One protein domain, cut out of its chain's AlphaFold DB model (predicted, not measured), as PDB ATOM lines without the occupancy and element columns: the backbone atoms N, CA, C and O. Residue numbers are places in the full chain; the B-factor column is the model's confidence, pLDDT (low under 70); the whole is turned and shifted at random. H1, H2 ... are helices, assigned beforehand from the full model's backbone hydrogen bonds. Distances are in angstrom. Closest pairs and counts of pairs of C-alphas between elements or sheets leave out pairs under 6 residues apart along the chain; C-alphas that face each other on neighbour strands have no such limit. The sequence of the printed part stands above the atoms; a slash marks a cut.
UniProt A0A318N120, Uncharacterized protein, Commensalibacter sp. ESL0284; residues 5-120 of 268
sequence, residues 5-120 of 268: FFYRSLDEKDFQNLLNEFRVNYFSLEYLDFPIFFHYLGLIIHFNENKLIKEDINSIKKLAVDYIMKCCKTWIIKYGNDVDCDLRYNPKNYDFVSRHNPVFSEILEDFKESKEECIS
ATOM      1  N   PHE A   5     151.329 113.508  98.656       74.38
ATOM      2  CA  PHE A   5     151.110 114.747  99.409       74.38
ATOM      3  C   PHE A   5     150.222 115.745  98.655       74.38
ATOM      4  O   PHE A   5     149.519 116.544  99.265       74.38
ATOM      5  N   PHE A   6     150.213 115.659  97.325       78.00
ATOM      6  CA  PHE A   6     149.393 116.474  96.439       78.00
ATOM      7  C   PHE A   6     148.282 115.642  95.802       78.00
ATOM      8  O   PHE A   6     147.925 115.878  94.654       78.00
ATOM      9  N   TYR A   7     147.724 114.659  96.520       83.62
ATOM     10  CA  TYR A   7     146.746 113.739  95.931       83.62
ATOM     11  C   TYR A   7     145.563 114.456  95.260       83.62
ATOM     12  O   TYR A   7     145.045 113.986  94.257       83.62
ATOM     13  N   ARG A   8     145.191 115.643  95.757       83.88
ATOM     14  CA  ARG A   8     144.127 116.485  95.187       83.88
ATOM     15  C   ARG A   8     144.419 117.021  93.783       83.88
ATOM     16  O   ARG A   8     143.483 117.436  93.111       83.88
ATOM     17  N   SER A   9     145.683 117.079  93.359       86.56
ATOM     18  CA  SER A   9     146.070 117.502  92.005       86.56
ATOM     19  C   SER A   9     146.328 116.332  91.058       86.56
ATOM     20  O   SER A   9     146.725 116.563  89.919       86.56
ATOM     21  N   LEU A  10     146.195 115.093  91.532       89.88
ATOM     22  CA  LEU A  10     146.360 113.904  90.705       89.88
ATOM     23  C   LEU A  10     145.053 113.596  89.980       89.88
ATOM     24  O   LEU A  10     143.969 113.858  90.503       89.88
ATOM     25  N   ASP A  11     145.155 113.012  88.788       93.31
ATOM     26  CA  ASP A  11     144.000 112.345  88.202       93.31
ATOM     27  C   ASP A  11     143.677 111.050  88.968       93.31
ATOM     28  O   ASP A  11     144.498 110.519  89.723       93.31
ATOM     29  N   GLU A  12     142.456 110.545  88.789       90.50
ATOM     30  CA  GLU A  12     141.962 109.379  89.526       90.50
ATOM     31  C   GLU A  12     142.853 108.146  89.324       90.50
ATOM     32  O   GLU A  12     143.141 107.415  90.269       90.50
ATOM     33  N   LYS A  13     143.328 107.907  88.097       93.31
ATOM     34  CA  LYS A  13     144.108 106.708  87.778       93.31
ATOM     35  C   LYS A  13     145.481 106.762  88.447       93.31
ATOM     36  O   LYS A  13     145.921 105.768  89.027       93.31
ATOM     37  N   ASP A  14     146.137 107.912  88.382       92.38
ATOM     38  CA  ASP A  14     147.431 108.155  89.005       92.38
ATOM     39  C   ASP A  14     147.339 108.098  90.529       92.38
ATOM     40  O   ASP A  14     148.199 107.492  91.176       92.38
ATOM     41  N   PHE A  15     146.275 108.663  91.108       92.06
ATOM     42  CA  PHE A  15     146.015 108.564  92.540       92.06
ATOM     43  C   PHE A  15     145.858 107.108  92.984       92.06
ATOM     44  O   PHE A  15     146.564 106.684  93.898       92.06
ATOM     45  N   GLN A  16     145.003 106.323  92.320       91.50
ATOM     46  CA  GLN A  16     144.766 104.925  92.696       91.50
ATOM     47  C   GLN A  16     146.032 104.065  92.577       91.50
ATOM     48  O   GLN A  16     146.303 103.239  93.449       91.50
ATOM     49  N   ASN A  17     146.843 104.274  91.536       91.94
ATOM     50  CA  ASN A  17     148.110 103.558  91.376       91.94
ATOM     51  C   ASN A  17     149.078 103.859  92.527       91.94
ATOM     52  O   ASN A  17     149.595 102.936  93.158       91.94
ATOM     53  N   LEU A  18     149.281 105.144  92.835       91.31
ATOM     54  CA  LEU A  18     150.172 105.567  93.915       91.31
ATOM     55  C   LEU A  18     149.655 105.137  95.290       91.31
ATOM     56  O   LEU A  18     150.446 104.735  96.140       91.31
ATOM     57  N   LEU A  19     148.340 105.200  95.513       91.38
ATOM     58  CA  LEU A  19     147.706 104.779  96.758       91.38
ATOM     59  C   LEU A  19     147.893 103.278  97.001       91.38
ATOM     60  O   LEU A  19     148.178 102.875  98.128       91.38
ATOM     61  N   ASN A  20     147.767 102.453  95.960       90.00
ATOM     62  CA  ASN A  20     147.993 101.013  96.066       90.00
ATOM     63  C   ASN A  20     149.458 100.687  96.379       90.00
ATOM     64  O   ASN A  20     149.713  99.901  97.287       90.00
ATOM     65  N   GLU A  21     150.410 101.324  95.693       88.94
ATOM     66  CA  GLU A  21     151.844 101.177  95.986       88.94
ATOM     67  C   GLU A  21     152.161 101.587  97.434       88.94
ATOM     68  O   GLU A  21     152.805 100.849  98.178       88.94
ATOM     69  N   PHE A  22     151.639 102.735  97.867       89.25
ATOM     70  CA  PHE A  22     151.785 103.226  99.233       89.25
ATOM     71  C   PHE A  22     151.230 102.254 100.274       89.25
ATOM     72  O   PHE A  22     151.899 101.996 101.273       89.25
ATOM     73  N   ARG A  23     150.035 101.694 100.045       89.81
ATOM     74  CA  ARG A  23     149.427 100.709 100.951       89.81
ATOM     75  C   ARG A  23     150.289  99.458 101.058       89.81
ATOM     76  O   ARG A  23     150.554  99.021 102.170       89.81
ATOM     77  N   VAL A  24     150.758  98.918  99.932       88.19
ATOM     78  CA  VAL A  24     151.663  97.757  99.927       88.19
ATOM     79  C   VAL A  24     152.913  98.054 100.755       88.19
ATOM     80  O   VAL A  24     153.247  97.282 101.649       88.19
ATOM     81  N   ASN A  25     153.542  99.211 100.536       84.56
ATOM     82  CA  ASN A  25     154.742  99.604 101.271       84.56
ATOM     83  C   ASN A  25     154.469  99.779 102.774       84.56
ATOM     84  O   ASN A  25     155.213  99.236 103.589       84.56
ATOM     85  N   TYR A  26     153.385 100.463 103.155       86.75
ATOM     86  CA  TYR A  26     153.025 100.656 104.562       86.75
ATOM     87  C   TYR A  26     152.765  99.328 105.274       86.75
ATOM     88  O   TYR A  26     153.355  99.071 106.315       86.75
ATOM     89  N   PHE A  27     151.920  98.467 104.703       87.81
ATOM     90  CA  PHE A  27     151.550  97.200 105.336       87.81
ATOM     91  C   PHE A  27     152.672  96.156 105.305       87.81
ATOM     92  O   PHE A  27     152.680  95.260 106.146       87.81
ATOM     93  N   SER A  28     153.631  96.272 104.379       86.50
ATOM     94  CA  SER A  28     154.834  95.429 104.388       86.50
ATOM     95  C   SER A  28     155.791  95.771 105.533       86.50
ATOM     96  O   SER A  28     156.487  94.884 106.020       86.50
ATOM     97  N   LEU A  29     155.824  97.043 105.962       80.44
ATOM     98  CA  LEU A  29     156.738  97.582 106.977       80.44
ATOM     99  C   LEU A  29     158.228  97.243 106.761       80.44
ATOM    100  O   LEU A  29     159.034  97.356 107.688       80.44
ATOM    101  N   GLU A  30     158.630  96.819 105.564       75.56
ATOM    102  CA  GLU A  30     160.016  96.446 105.309       75.56
ATOM    103  C   GLU A  30     160.905  97.698 105.311       75.56
ATOM    104  O   GLU A  30     160.794  98.573 104.454       75.56
ATOM    105  N   TYR A  31     161.806  97.765 106.297       62.94
ATOM    106  CA  TYR A  31     162.893  98.746 106.398       62.94
ATOM    107  C   TYR A  31     162.456 100.218 106.385       62.94
ATOM    108  O   TYR A  31     163.201 101.087 105.925       62.94
ATOM    109  N   LEU A  32     161.275 100.530 106.928       77.50
ATOM    110  CA  LEU A  32     160.883 101.921 107.134       77.50
ATOM    111  C   LEU A  32     161.728 102.518 108.258       77.50
ATOM    112  O   LEU A  32     161.561 102.191 109.436       77.50
ATOM    113  N   ASP A  33     162.656 103.380 107.858       79.44
ATOM    114  CA  ASP A  33     163.457 104.197 108.757       79.44
ATOM    115  C   ASP A  33     162.567 105.140 109.582       79.44
ATOM    116  O   ASP A  33     161.482 105.505 109.121       79.44
ATOM    117  N   PHE A  34     163.025 105.562 110.765       83.38
ATOM    118  CA  PHE A  34     162.228 106.347 111.723       83.38
ATOM    119  C   PHE A  34     161.402 107.482 111.078       83.38
ATOM    120  O   PHE A  34     160.172 107.457 111.196       83.38
ATOM    121  N   PRO A  35     162.005 108.444 110.343       78.88
ATOM    122  CA  PRO A  35     161.235 109.556 109.793       78.88
ATOM    123  C   PRO A  35     160.250 109.073 108.726       78.88
ATOM    124  O   PRO A  35     159.125 109.556 108.653       78.88
ATOM    125  N   ILE A  36     160.629 108.078 107.923       81.94
ATOM    126  CA  ILE A  36     159.788 107.544 106.850       81.94
ATOM    127  C   ILE A  36     158.545 106.873 107.446       81.94
ATOM    128  O   ILE A  36     157.434 107.137 106.992       81.94
ATOM    129  N   PHE A  37     158.707 106.059 108.490       87.44
ATOM    130  CA  PHE A  37     157.601 105.356 109.137       87.44
ATOM    131  C   PHE A  37     156.494 106.310 109.610       87.44
ATOM    132  O   PHE A  37     155.336 106.143 109.222       87.44
ATOM    133  N   PHE A  38     156.838 107.354 110.372       84.88
ATOM    134  CA  PHE A  38     155.840 108.301 110.880       84.88
ATOM    135  C   PHE A  38     155.180 109.135 109.773       84.88
ATOM    136  O   PHE A  38     154.007 109.492 109.884       84.88
ATOM    137  N   HIS A  39     155.886 109.392 108.669       82.00
ATOM    138  CA  HIS A  39     155.290 110.029 107.494       82.00
ATOM    139  C   HIS A  39     154.240 109.140 106.823       82.00
ATOM    140  O   HIS A  39     153.146 109.608 106.499       82.00
ATOM    141  N   TYR A  40     154.545 107.854 106.629       86.44
ATOM    142  CA  TYR A  40     153.564 106.909 106.100       86.44
ATOM    143  C   TYR A  40     152.373 106.749 107.052       86.44
ATOM    144  O   TYR A  40     151.230 106.723 106.597       86.44
ATOM    145  N   LEU A  41     152.624 106.707 108.363       89.12
ATOM    146  CA  LEU A  41     151.580 106.632 109.383       89.12
ATOM    147  C   LEU A  41     150.603 107.819 109.301       89.12
ATOM    148  O   LEU A  41     149.390 107.621 109.316       89.12
ATOM    149  N   GLY A  42     151.109 109.046 109.150       87.56
ATOM    150  CA  GLY A  42     150.255 110.225 108.975       87.56
ATOM    151  C   GLY A  42     149.379 110.136 107.719       87.56
ATOM    152  O   GLY A  42     148.179 110.411 107.765       87.56
ATOM    153  N   LEU A  43     149.949 109.682 106.596       87.62
ATOM    154  CA  LEU A  43     149.221 109.539 105.330       87.62
ATOM    155  C   LEU A  43     148.134 108.457 105.379       87.62
ATOM    156  O   LEU A  43     147.021 108.700 104.911       87.62
ATOM    157  N   ILE A  44     148.417 107.276 105.941       91.00
ATOM    158  CA  ILE A  44     147.433 106.183 105.988       91.00
ATOM    159  C   ILE A  44     146.253 106.550 106.898       91.00
ATOM    160  O   ILE A  44     145.107 106.290 106.533       91.00
ATOM    161  N   ILE A  45     146.511 107.225 108.028       91.00
ATOM    162  CA  ILE A  45     145.464 107.738 108.923       91.00
ATOM    163  C   ILE A  45     144.623 108.780 108.181       91.00
ATOM    164  O   ILE A  45     143.401 108.646 108.114       91.00
ATOM    165  N   HIS A  46     145.269 109.756 107.535       89.25
ATOM    166  CA  HIS A  46     144.582 110.795 106.772       89.25
ATOM    167  C   HIS A  46     143.677 110.216 105.673       89.25
ATOM    168  O   HIS A  46     142.514 110.610 105.541       89.25
ATOM    169  N   PHE A  47     144.180 109.268 104.879       90.75
ATOM    170  CA  PHE A  47     143.395 108.639 103.816       90.75
ATOM    171  C   PHE A  47     142.233 107.807 104.359       90.75
ATOM    172  O   PHE A  47     141.178 107.762 103.720       90.75
ATOM    173  N   ASN A  48     142.391 107.179 105.527       91.94
ATOM    174  CA  ASN A  48     141.318 106.424 106.166       91.94
ATOM    175  C   ASN A  48     140.192 107.346 106.658       91.94
ATOM    176  O   ASN A  48     139.031 107.155 106.301       91.94
ATOM    177  N   GLU A  49     140.528 108.418 107.380       89.75
ATOM    178  CA  GLU A  49     139.544 109.388 107.888       89.75
ATOM    179  C   GLU A  49     138.735 110.053 106.771       89.75
ATOM    180  O   GLU A  49     137.529 110.283 106.901       89.75
ATOM    181  N   ASN A  50     139.387 110.306 105.635       88.88
ATOM    182  CA  ASN A  50     138.755 110.867 104.446       88.88
ATOM    183  C   ASN A  50     138.057 109.812 103.569       88.88
ATOM    184  O   ASN A  50     137.558 110.149 102.496       88.88
ATOM    185  N   LYS A  51     137.988 108.548 104.013       90.88
ATOM    186  CA  LYS A  51     137.333 107.423 103.318       90.88
ATOM    187  C   LYS A  51     137.890 107.151 101.915       90.88
ATOM    188  O   LYS A  51     137.188 106.598 101.067       90.88
ATOM    189  N   LEU A  52     139.145 107.530 101.671       89.88
ATOM    190  CA  LEU A  52     139.869 107.226 100.432       89.88
ATOM    191  C   LEU A  52     140.378 105.780 100.427       89.88
ATOM    192  O   LEU A  52     140.560 105.182  99.371       89.88
ATOM    193  N   ILE A  53     140.557 105.207 101.617       90.88
ATOM    194  CA  ILE A  53     140.788 103.781 101.850       90.88
ATOM    195  C   ILE A  53     139.749 103.250 102.840       90.88
ATOM    196  O   ILE A  53     139.062 104.021 103.508       90.88
ATOM    197  N   LYS A  54     139.623 101.925 102.922       89.88
ATOM    198  CA  LYS A  54     138.680 101.231 103.815       89.88
ATOM    199  C   LYS A  54     139.411 100.246 104.722       89.88
ATOM    200  O   LYS A  54     139.046  99.078 104.791       89.88
ATOM    201  N   GLU A  55     140.478 100.719 105.347       91.00
ATOM    202  CA  GLU A  55     141.207  99.943 106.345       91.00
ATOM    203  C   GLU A  55     140.553 100.113 107.713       91.00
ATOM    204  O   GLU A  55     140.004 101.169 108.029       91.00
ATOM    205  N   ASP A  56     140.626  99.089 108.555       92.38
ATOM    206  CA  ASP A  56     140.224  99.229 109.950       92.38
ATOM    207  C   ASP A  56     141.264 100.063 110.715       92.38
ATOM    208  O   ASP A  56     142.463  99.768 110.699       92.38
ATOM    209  N   ILE A  57     140.810 101.118 111.395       92.75
ATOM    210  CA  ILE A  57     141.699 102.044 112.108       92.75
ATOM    211  C   ILE A  57     142.433 101.357 113.264       92.75
ATOM    212  O   ILE A  57     143.595 101.666 113.524       92.75
ATOM    213  N   ASN A  58     141.801 100.371 113.911       92.75
ATOM    214  CA  ASN A  58     142.442  99.612 114.985       92.75
ATOM    215  C   ASN A  58     143.568  98.728 114.441       92.75
ATOM    216  O   ASN A  58     144.608  98.587 115.082       92.75
ATOM    217  N   SER A  59     143.391  98.175 113.240       91.94
ATOM    218  CA  SER A  59     144.419  97.405 112.541       91.94
ATOM    219  C   SER A  59     145.630  98.269 112.170       91.94
ATOM    220  O   SER A  59     146.761  97.835 112.383       91.94
ATOM    221  N   ILE A  60     145.414  99.507 111.700       92.38
ATOM    222  CA  ILE A  60     146.497 100.485 111.460       92.38
ATOM    223  C   ILE A  60     147.254 100.772 112.759       92.38
ATOM    224  O   ILE A  60     148.480 100.690 112.791       92.38
ATOM    225  N   LYS A  61     146.525 101.079 113.840       92.75
ATOM    226  CA  LYS A  61     147.123 101.391 115.141       92.75
ATOM    227  C   LYS A  61     147.967 100.234 115.663       92.75
ATOM    228  O   LYS A  61     149.131 100.429 115.993       92.75
ATOM    229  N   LYS A  62     147.398  99.027 115.696       92.75
ATOM    230  CA  LYS A  62     148.097  97.836 116.182       92.75
ATOM    231  C   LYS A  62     149.387  97.590 115.401       92.75
ATOM    232  O   LYS A  62     150.435  97.400 116.005       92.75
ATOM    233  N   LEU A  63     149.316  97.649 114.072       93.31
ATOM    234  CA  LEU A  63     150.478  97.477 113.206       93.31
ATOM    235  C   LEU A  63     151.579  98.504 113.510       93.31
ATOM    236  O   LEU A  63     152.759  98.157 113.544       93.31
ATOM    237  N   ALA A  64     151.194  99.762 113.734       92.50
ATOM    238  CA  ALA A  64     152.127 100.832 114.048       92.50
ATOM    239  C   ALA A  64     152.826 100.612 115.398       92.50
ATOM    240  O   ALA A  64     154.050 100.719 115.467       92.50
ATOM    241  N   VAL A  65     152.066 100.260 116.438       91.56
ATOM    242  CA  VAL A  65     152.595  99.973 117.782       91.56
ATOM    243  C   VAL A  65     153.535  98.767 117.757       91.56
ATOM    244  O   VAL A  65     154.666  98.865 118.231       91.56
ATOM    245  N   ASP A  66     153.126  97.665 117.121       91.88
ATOM    246  CA  ASP A  66     153.957  96.460 116.989       91.88
ATOM    247  C   ASP A  66     155.295  96.780 116.288       91.88
ATOM    248  O   ASP A  66     156.360  96.281 116.667       91.88
ATOM    249  N   TYR A  67     155.268  97.652 115.273       92.06
ATOM    250  CA  TYR A  67     156.472  98.078 114.563       92.06
ATOM    251  C   TYR A  67     157.367  99.005 115.393       92.06
ATOM    252  O   TYR A  67     158.589  98.842 115.380       92.06
ATOM    253  N   ILE A  68     156.774  99.942 116.140       90.56
ATOM    254  CA  ILE A  68     157.488 100.807 117.086       90.56
ATOM    255  C   ILE A  68     158.243  99.950 118.098       90.56
ATOM    256  O   ILE A  68     159.459 100.092 118.209       90.56
ATOM    257  N   MET A  69     157.566  99.011 118.761       89.00
ATOM    258  CA  MET A  69     158.194  98.134 119.755       89.00
ATOM    259  C   MET A  69     159.372  97.351 119.164       89.00
ATOM    260  O   MET A  69     160.421  97.217 119.791       89.00
ATOM    261  N   LYS A  70     159.236  96.874 117.921       90.81
ATOM    262  CA  LYS A  70     160.292  96.130 117.224       90.81
ATOM    263  C   LYS A  70     161.517  96.991 116.885       90.81
ATOM    264  O   LYS A  70     162.643  96.496 116.935       90.81
ATOM    265  N   CYS A  71     161.317  98.246 116.487       89.38
ATOM    266  CA  CYS A  71     162.364  99.072 115.882       89.38
ATOM    267  C   CYS A  71     162.923 100.164 116.807       89.38
ATOM    268  O   CYS A  71     164.014 100.669 116.533       89.38
ATOM    269  N   CYS A  72     162.237 100.497 117.906       88.31
ATOM    270  CA  CYS A  72     162.562 101.621 118.790       88.31
ATOM    271  C   CYS A  72     164.028 101.617 119.250       88.31
ATOM    272  O   CYS A  72     164.752 102.585 119.009       88.31
ATOM    273  N   LYS A  73     164.514 100.491 119.798       87.56
ATOM    274  CA  LYS A  73     165.917 100.344 120.230       87.56
ATOM    275  C   LYS A  73     166.903 100.627 119.092       87.56
ATOM    276  O   LYS A  73     167.876 101.351 119.282       87.56
ATOM    277  N   THR A  74     166.632 100.117 117.888       88.31
ATOM    278  CA  THR A  74     167.485 100.345 116.706       88.31
ATOM    279  C   THR A  74     167.498 101.818 116.300       88.31
ATOM    280  O   THR A  74     168.555 102.362 115.981       88.31
ATOM    281  N   TRP A  75     166.343 102.485 116.335       87.31
ATOM    282  CA  TRP A  75     166.247 103.909 116.023       87.31
ATOM    283  C   TRP A  75     166.981 104.775 117.040       87.31
ATOM    284  O   TRP A  75     167.713 105.669 116.633       87.31
ATOM    285  N   ILE A  76     166.871 104.480 118.335       84.81
ATOM    286  CA  ILE A  76     167.603 105.205 119.385       84.81
ATOM    287  C   ILE A  76     169.114 105.032 119.219       84.81
ATOM    288  O   ILE A  76     169.858 106.004 119.322       84.81
ATOM    289  N   ILE A  77     169.580 103.822 118.899       81.75
ATOM    290  CA  ILE A  77     171.001 103.568 118.621       81.75
ATOM    291  C   ILE A  77     171.480 104.384 117.410       81.75
ATOM    292  O   ILE A  77     172.583 104.929 117.433       81.75
ATOM    293  N   LYS A  78     170.663 104.478 116.353       82.88
ATOM    294  CA  LYS A  78     171.027 105.150 115.097       82.88
ATOM    295  C   LYS A  78     170.928 106.681 115.167       82.88
ATOM    296  O   LYS A  78     171.777 107.360 114.597       82.88
ATOM    297  N   TYR A  79     169.907 107.214 115.837       77.62
ATOM    298  CA  TYR A  79     169.547 108.640 115.830       77.62
ATOM    299  C   TYR A  79     169.766 109.356 117.169       77.62
ATOM    300  O   TYR A  79     169.654 110.578 117.239       77.62
ATOM    301  N   GLY A  80     170.110 108.630 118.232       74.56
ATOM    302  CA  GLY A  80     170.295 109.188 119.570       74.56
ATOM    303  C   GLY A  80     168.974 109.455 120.294       74.56
ATOM    304  O   GLY A  80     167.937 108.915 119.939       74.56
ATOM    305  N   ASN A  81     169.005 110.282 121.343       71.06
ATOM    306  CA  ASN A  81     167.821 110.615 122.151       71.06
ATOM    307  C   ASN A  81     166.935 111.706 121.507       71.06
ATOM    308  O   ASN A  81     165.812 111.947 121.942       71.06
ATOM    309  N   ASP A  82     167.402 112.368 120.449       65.12
ATOM    310  CA  ASP A  82     166.702 113.516 119.856       65.12
ATOM    311  C   ASP A  82     165.641 113.110 118.814       65.12
ATOM    312  O   ASP A  82     165.164 113.917 118.031       65.12
ATOM    313  N   VAL A  83     165.218 111.843 118.812       60.97
ATOM    314  CA  VAL A  83     164.285 111.268 117.820       60.97
ATOM    315  C   VAL A  83     162.921 111.995 117.759       60.97
ATOM    316  O   VAL A  83     162.178 111.849 116.799       60.97
ATOM    317  N   ASP A  84     162.597 112.864 118.720       59.84
ATOM    318  CA  ASP A  84     161.376 113.686 118.696       59.84
ATOM    319  C   ASP A  84     161.446 114.899 117.752       59.84
ATOM    320  O   ASP A  84     160.404 115.457 117.378       59.84
ATOM    321  N   CYS A  85     162.645 115.370 117.386       48.28
ATOM    322  CA  CYS A  85     162.783 116.632 116.666       48.28
ATOM    323  C   CYS A  85     162.518 116.519 115.156       48.28
ATOM    324  O   CYS A  85     162.114 117.524 114.562       48.28
ATOM    325  N   ASP A  86     162.617 115.316 114.580       53.72
ATOM    326  CA  ASP A  86     162.576 115.085 113.128       53.72
ATOM    327  C   ASP A  86     161.159 114.880 112.551       53.72
ATOM    328  O   ASP A  86     160.936 114.987 111.348       53.72
ATOM    329  N   LEU A  87     160.136 114.716 113.402       59.31
ATOM    330  CA  LEU A  87     158.731 114.752 112.950       59.31
ATOM    331  C   LEU A  87     158.303 116.143 112.452       59.31
ATOM    332  O   LEU A  87     157.240 116.296 111.855       59.31
ATOM    333  N   ARG A  88     159.131 117.167 112.695       52.34
ATOM    334  CA  ARG A  88     158.961 118.522 112.158       52.34
ATOM    335  C   ARG A  88     159.390 118.639 110.697       52.34
ATOM    336  O   ARG A  88     159.071 119.649 110.070       52.34
ATOM    337  N   TYR A  89     160.085 117.643 110.141       47.69
ATOM    338  CA  TYR A  89     160.531 117.666 108.752       47.69
ATOM    339  C   TYR A  89     159.396 117.284 107.800       47.69
ATOM    340  O   TYR A  89     159.416 116.254 107.142       47.69
ATOM    341  N   ASN A  90     158.394 118.153 107.703       53.19
ATOM    342  CA  ASN A  90     157.451 118.146 106.598       53.19
ATOM    343  C   ASN A  90     157.973 119.132 105.546       53.19
ATOM    344  O   ASN A  90     157.686 120.327 105.658       53.19
ATOM    345  N   PRO A  91     158.716 118.691 104.511       46.66
ATOM    346  CA  PRO A  91     159.300 119.597 103.521       46.66
ATOM    347  C   PRO A  91     158.255 120.440 102.766       46.66
ATOM    348  O   PRO A  91     158.626 121.293 101.964       46.66
ATOM    349  N   LYS A  92     156.952 120.187 102.973       53.38
ATOM    350  CA  LYS A  92     155.855 120.782 102.209       53.38
ATOM    351  C   LYS A  92     154.661 121.276 103.052       53.38
ATOM    352  O   LYS A  92     153.649 121.636 102.465       53.38
ATOM    353  N   ASN A  93     154.764 121.342 104.387       52.25
ATOM    354  CA  ASN A  93     153.738 121.912 105.291       52.25
ATOM    355  C   ASN A  93     152.311 121.312 105.205       52.25
ATOM    356  O   ASN A  93     151.349 121.944 105.630       52.25
ATOM    357  N   TYR A  94     152.136 120.086 104.705       55.31
ATOM    358  CA  TYR A  94     150.803 119.472 104.575       55.31
ATOM    359  C   TYR A  94     150.178 118.914 105.875       55.31
ATOM    360  O   TYR A  94     149.096 118.345 105.822       55.31
ATOM    361  N   ASP A  95     150.853 119.056 107.019       62.41
ATOM    362  CA  ASP A  95     150.419 118.660 108.375       62.41
ATOM    363  C   ASP A  95     149.678 117.306 108.509       62.41
ATOM    364  O   ASP A  95     148.820 117.128 109.367       62.41
ATOM    365  N   PHE A  96     150.008 116.311 107.673       67.69
ATOM    366  CA  PHE A  96     149.437 114.958 107.803       67.69
ATOM    367  C   PHE A  96     149.921 114.243 109.074       67.69
ATOM    368  O   PHE A  96     149.264 113.336 109.575       67.69
ATOM    369  N   VAL A  97     151.067 114.673 109.603       69.81
ATOM    370  CA  VAL A  97     151.608 114.291 110.911       69.81
ATOM    371  C   VAL A  97     151.078 115.287 111.945       69.81
ATOM    372  O   VAL A  97     151.813 116.125 112.461       69.81
ATOM    373  N   SER A  98     149.773 115.237 112.213       69.75
ATOM    374  CA  SER A  98     149.150 116.164 113.158       69.75
ATOM    375  C   SER A  98     149.076 115.550 114.550       69.75
ATOM    376  O   SER A  98     148.351 114.583 114.776       69.75
ATOM    377  N   ARG A  99     149.747 116.174 115.525       64.38
ATOM    378  CA  ARG A  99     149.601 115.836 116.957       64.38
ATOM    379  C   ARG A  99     148.185 116.094 117.491       64.38
ATOM    380  O   ARG A  99     147.868 115.688 118.599       64.38
ATOM    381  N   HIS A 100     147.344 116.783 116.722       71.00
ATOM    382  CA  HIS A 100     145.939 117.009 117.052       71.00
ATOM    383  C   HIS A 100     145.017 115.907 116.519       71.00
ATOM    384  O   HIS A 100     143.851 115.857 116.908       71.00
ATOM    385  N   ASN A 101     145.518 115.020 115.653       83.50
ATOM    386  CA  ASN A 101     144.794 113.813 115.288       83.50
ATOM    387  C   ASN A 101     144.853 112.826 116.468       83.50
ATOM    388  O   ASN A 101     145.956 112.466 116.886       83.50
ATOM    389  N   PRO A 102     143.709 112.368 117.008       86.25
ATOM    390  CA  PRO A 102     143.698 111.542 118.210       86.25
ATOM    391  C   PRO A 102     144.382 110.187 118.002       86.25
ATOM    392  O   PRO A 102     145.097 109.736 118.891       86.25
ATOM    393  N   VAL A 103     144.232 109.568 116.824       89.06
ATOM    394  CA  VAL A 103     144.860 108.273 116.515       89.06
ATOM    395  C   VAL A 103     146.372 108.428 116.394       89.06
ATOM    396  O   VAL A 103     147.127 107.649 116.969       89.06
ATOM    397  N   PHE A 104     146.827 109.447 115.665       88.06
ATOM    398  CA  PHE A 104     148.256 109.708 115.515       88.06
ATOM    399  C   PHE A 104     148.901 110.092 116.852       88.06
ATOM    400  O   PHE A 104     149.992 109.623 117.163       88.06
ATOM    401  N   SER A 105     148.231 110.936 117.645       85.31
ATOM    402  CA  SER A 105     148.722 111.357 118.958       85.31
ATOM    403  C   SER A 105     148.894 110.174 119.898       85.31
ATOM    404  O   SER A 105     149.900 110.116 120.591       85.31
ATOM    405  N   GLU A 106     147.945 109.239 119.914       89.88
ATOM    406  CA  GLU A 106     148.030 108.047 120.755       89.88
ATOM    407  C   GLU A 106     149.251 107.188 120.391       89.88
ATOM    408  O   GLU A 106     150.067 106.887 121.253       89.88
ATOM    409  N   ILE A 107     149.458 106.909 119.100       90.50
ATOM    410  CA  ILE A 107     150.623 106.140 118.624       90.50
ATOM    411  C   ILE A 107     151.946 106.875 118.909       90.50
ATOM    412  O   ILE A 107     152.981 106.252 119.147       90.50
ATOM    413  N   LEU A 108     151.940 108.211 118.864       86.56
ATOM    414  CA  LEU A 108     153.117 109.006 119.201       86.56
ATOM    415  C   LEU A 108     153.455 108.927 120.695       86.56
ATOM    416  O   LEU A 108     154.636 108.901 121.034       86.56
ATOM    417  N   GLU A 109     152.455 108.898 121.576       86.69
ATOM    418  CA  GLU A 109     152.693 108.665 123.004       86.69
ATOM    419  C   GLU A 109     153.229 107.246 123.245       86.69
ATOM    420  O   GLU A 109     154.259 107.115 123.904       86.69
ATOM    421  N   ASP A 110     152.666 106.217 122.593       88.62
ATOM    422  CA  ASP A 110     153.186 104.838 122.665       88.62
ATOM    423  C   ASP A 110     154.679 104.765 122.263       88.62
ATOM    424  O   ASP A 110     155.479 104.032 122.855       88.62
ATOM    425  N   PHE A 111     155.092 105.558 121.266       87.94
ATOM    426  CA  PHE A 111     156.500 105.680 120.879       87.94
ATOM    427  C   PHE A 111     157.368 106.335 121.953       87.94
ATOM    428  O   PHE A 111     158.475 105.854 122.203       87.94
ATOM    429  N   LYS A 112     156.902 107.417 122.582       86.00
ATOM    430  CA  LYS A 112     157.656 108.093 123.647       86.00
ATOM    431  C   LYS A 112     157.848 107.185 124.853       86.00
ATOM    432  O   LYS A 112     158.966 107.095 125.351       86.00
ATOM    433  N   GLU A 113     156.805 106.468 125.261       87.25
ATOM    434  CA  GLU A 113     156.888 105.487 126.346       87.25
ATOM    435  C   GLU A 113     157.895 104.378 126.000       87.25
ATOM    436  O   GLU A 113     158.846 104.136 126.748       87.25
ATOM    437  N   SER A 114     157.777 103.789 124.803       87.50
ATOM    438  CA  SER A 114     158.723 102.773 124.310       87.50
ATOM    439  C   SER A 114     160.165 103.293 124.256       87.50
ATOM    440  O   SER A 114     161.127 102.547 124.458       87.50
ATOM    441  N   LYS A 115     160.344 104.579 123.939       85.31
ATOM    442  CA  LYS A 115     161.650 105.235 123.873       85.31
ATOM    443  C   LYS A 115     162.275 105.375 125.254       85.31
ATOM    444  O   LYS A 115     163.456 105.061 125.407       85.31
ATOM    445  N   GLU A 116     161.514 105.832 126.242       84.94
ATOM    446  CA  GLU A 116     161.987 105.936 127.625       84.94
ATOM    447  C   GLU A 116     162.412 104.570 128.174       84.94
ATOM    448  O   GLU A 116     163.489 104.453 128.770       84.94
ATOM    449  N   GLU A 117     161.630 103.523 127.899       85.94
ATOM    450  CA  GLU A 117     161.966 102.149 128.275       85.94
ATOM    451  C   GLU A 117     163.277 101.687 127.624       85.94
ATOM    452  O   GLU A 117     164.202 101.273 128.325       85.94
ATOM    453  N   CYS A 118     163.428 101.859 126.308       85.69
ATOM    454  CA  CYS A 118     164.656 101.494 125.596       85.69
ATOM    455  C   CYS A 118     165.893 102.254 126.109       85.69
ATOM    456  O   CYS A 118     166.977 101.679 126.211       85.69
ATOM    457  N   ILE A 119     165.763 103.546 126.435       82.44
ATOM    458  CA  ILE A 119     166.864 104.345 126.998       82.44
ATOM    459  C   ILE A 119     167.252 103.816 128.378       82.44
ATOM    460  O   ILE A 119     168.442 103.690 128.678       82.44
ATOM    461  N   SER A 120     166.261 103.494 129.209       81.25
ATOM    462  CA  SER A 120     166.472 102.888 130.522       81.25
ATOM    463  C   SER A 120     167.201 101.546 130.399       81.25
ATOM    464  O   SER A 120     168.207 101.333 131.076       81.25
TER     465      SER A 120
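Overview. This is residues 5 to 120 of the 268 residues of an uncharacterized protein of Commensalibacter sp. ESL0284 (UniProt A0A318N120). Helices H3, H4 and H5 lie side by side in a bundle; H2 reaches away steeply, its residues 22 to 26 touching H3, with small H1 near its start. A long loop, residues 80 to 101, leads back from H4 to H5. The printed part has 116 residues, five named helices, H1 to H5 in order, and no named strand: all helix, compact, radius of gyration of the C-alphas 14.4 A, spans 48 by 28 by 26 A.

Along the chain. H1 is residues 5 to 9, from C-alpha 5 at (151.110, 114.747, 99.409); H2 12 to 28, 24.1 A; H3 34 to 49, 23.2 A; H4 57 to 79, 28.9 A, with a kink of 56 degrees near residue 73; H5 102 to 120, 27.3 A, ending at C-alpha 120 (166.472, 102.888, 130.522).

Arrangement. The hub H3 touches H2, H4 and H5. H3 and H4 form a helical hairpin at 13 degrees, closest C-alphas Phe 34 and Trp 75, 6.4 A. H2, H3 and H5 have every O i to N i+4 pair within hydrogen-bond range; H4 has 17 of 19, H1 0 of 1, with 1 of 2 O i to N i+3 pairs.

Size, cuts and confidence. The printed part has no cut; the H4 to H5 link is long. Residues 31 and 82 to 99 have pLDDT under 70.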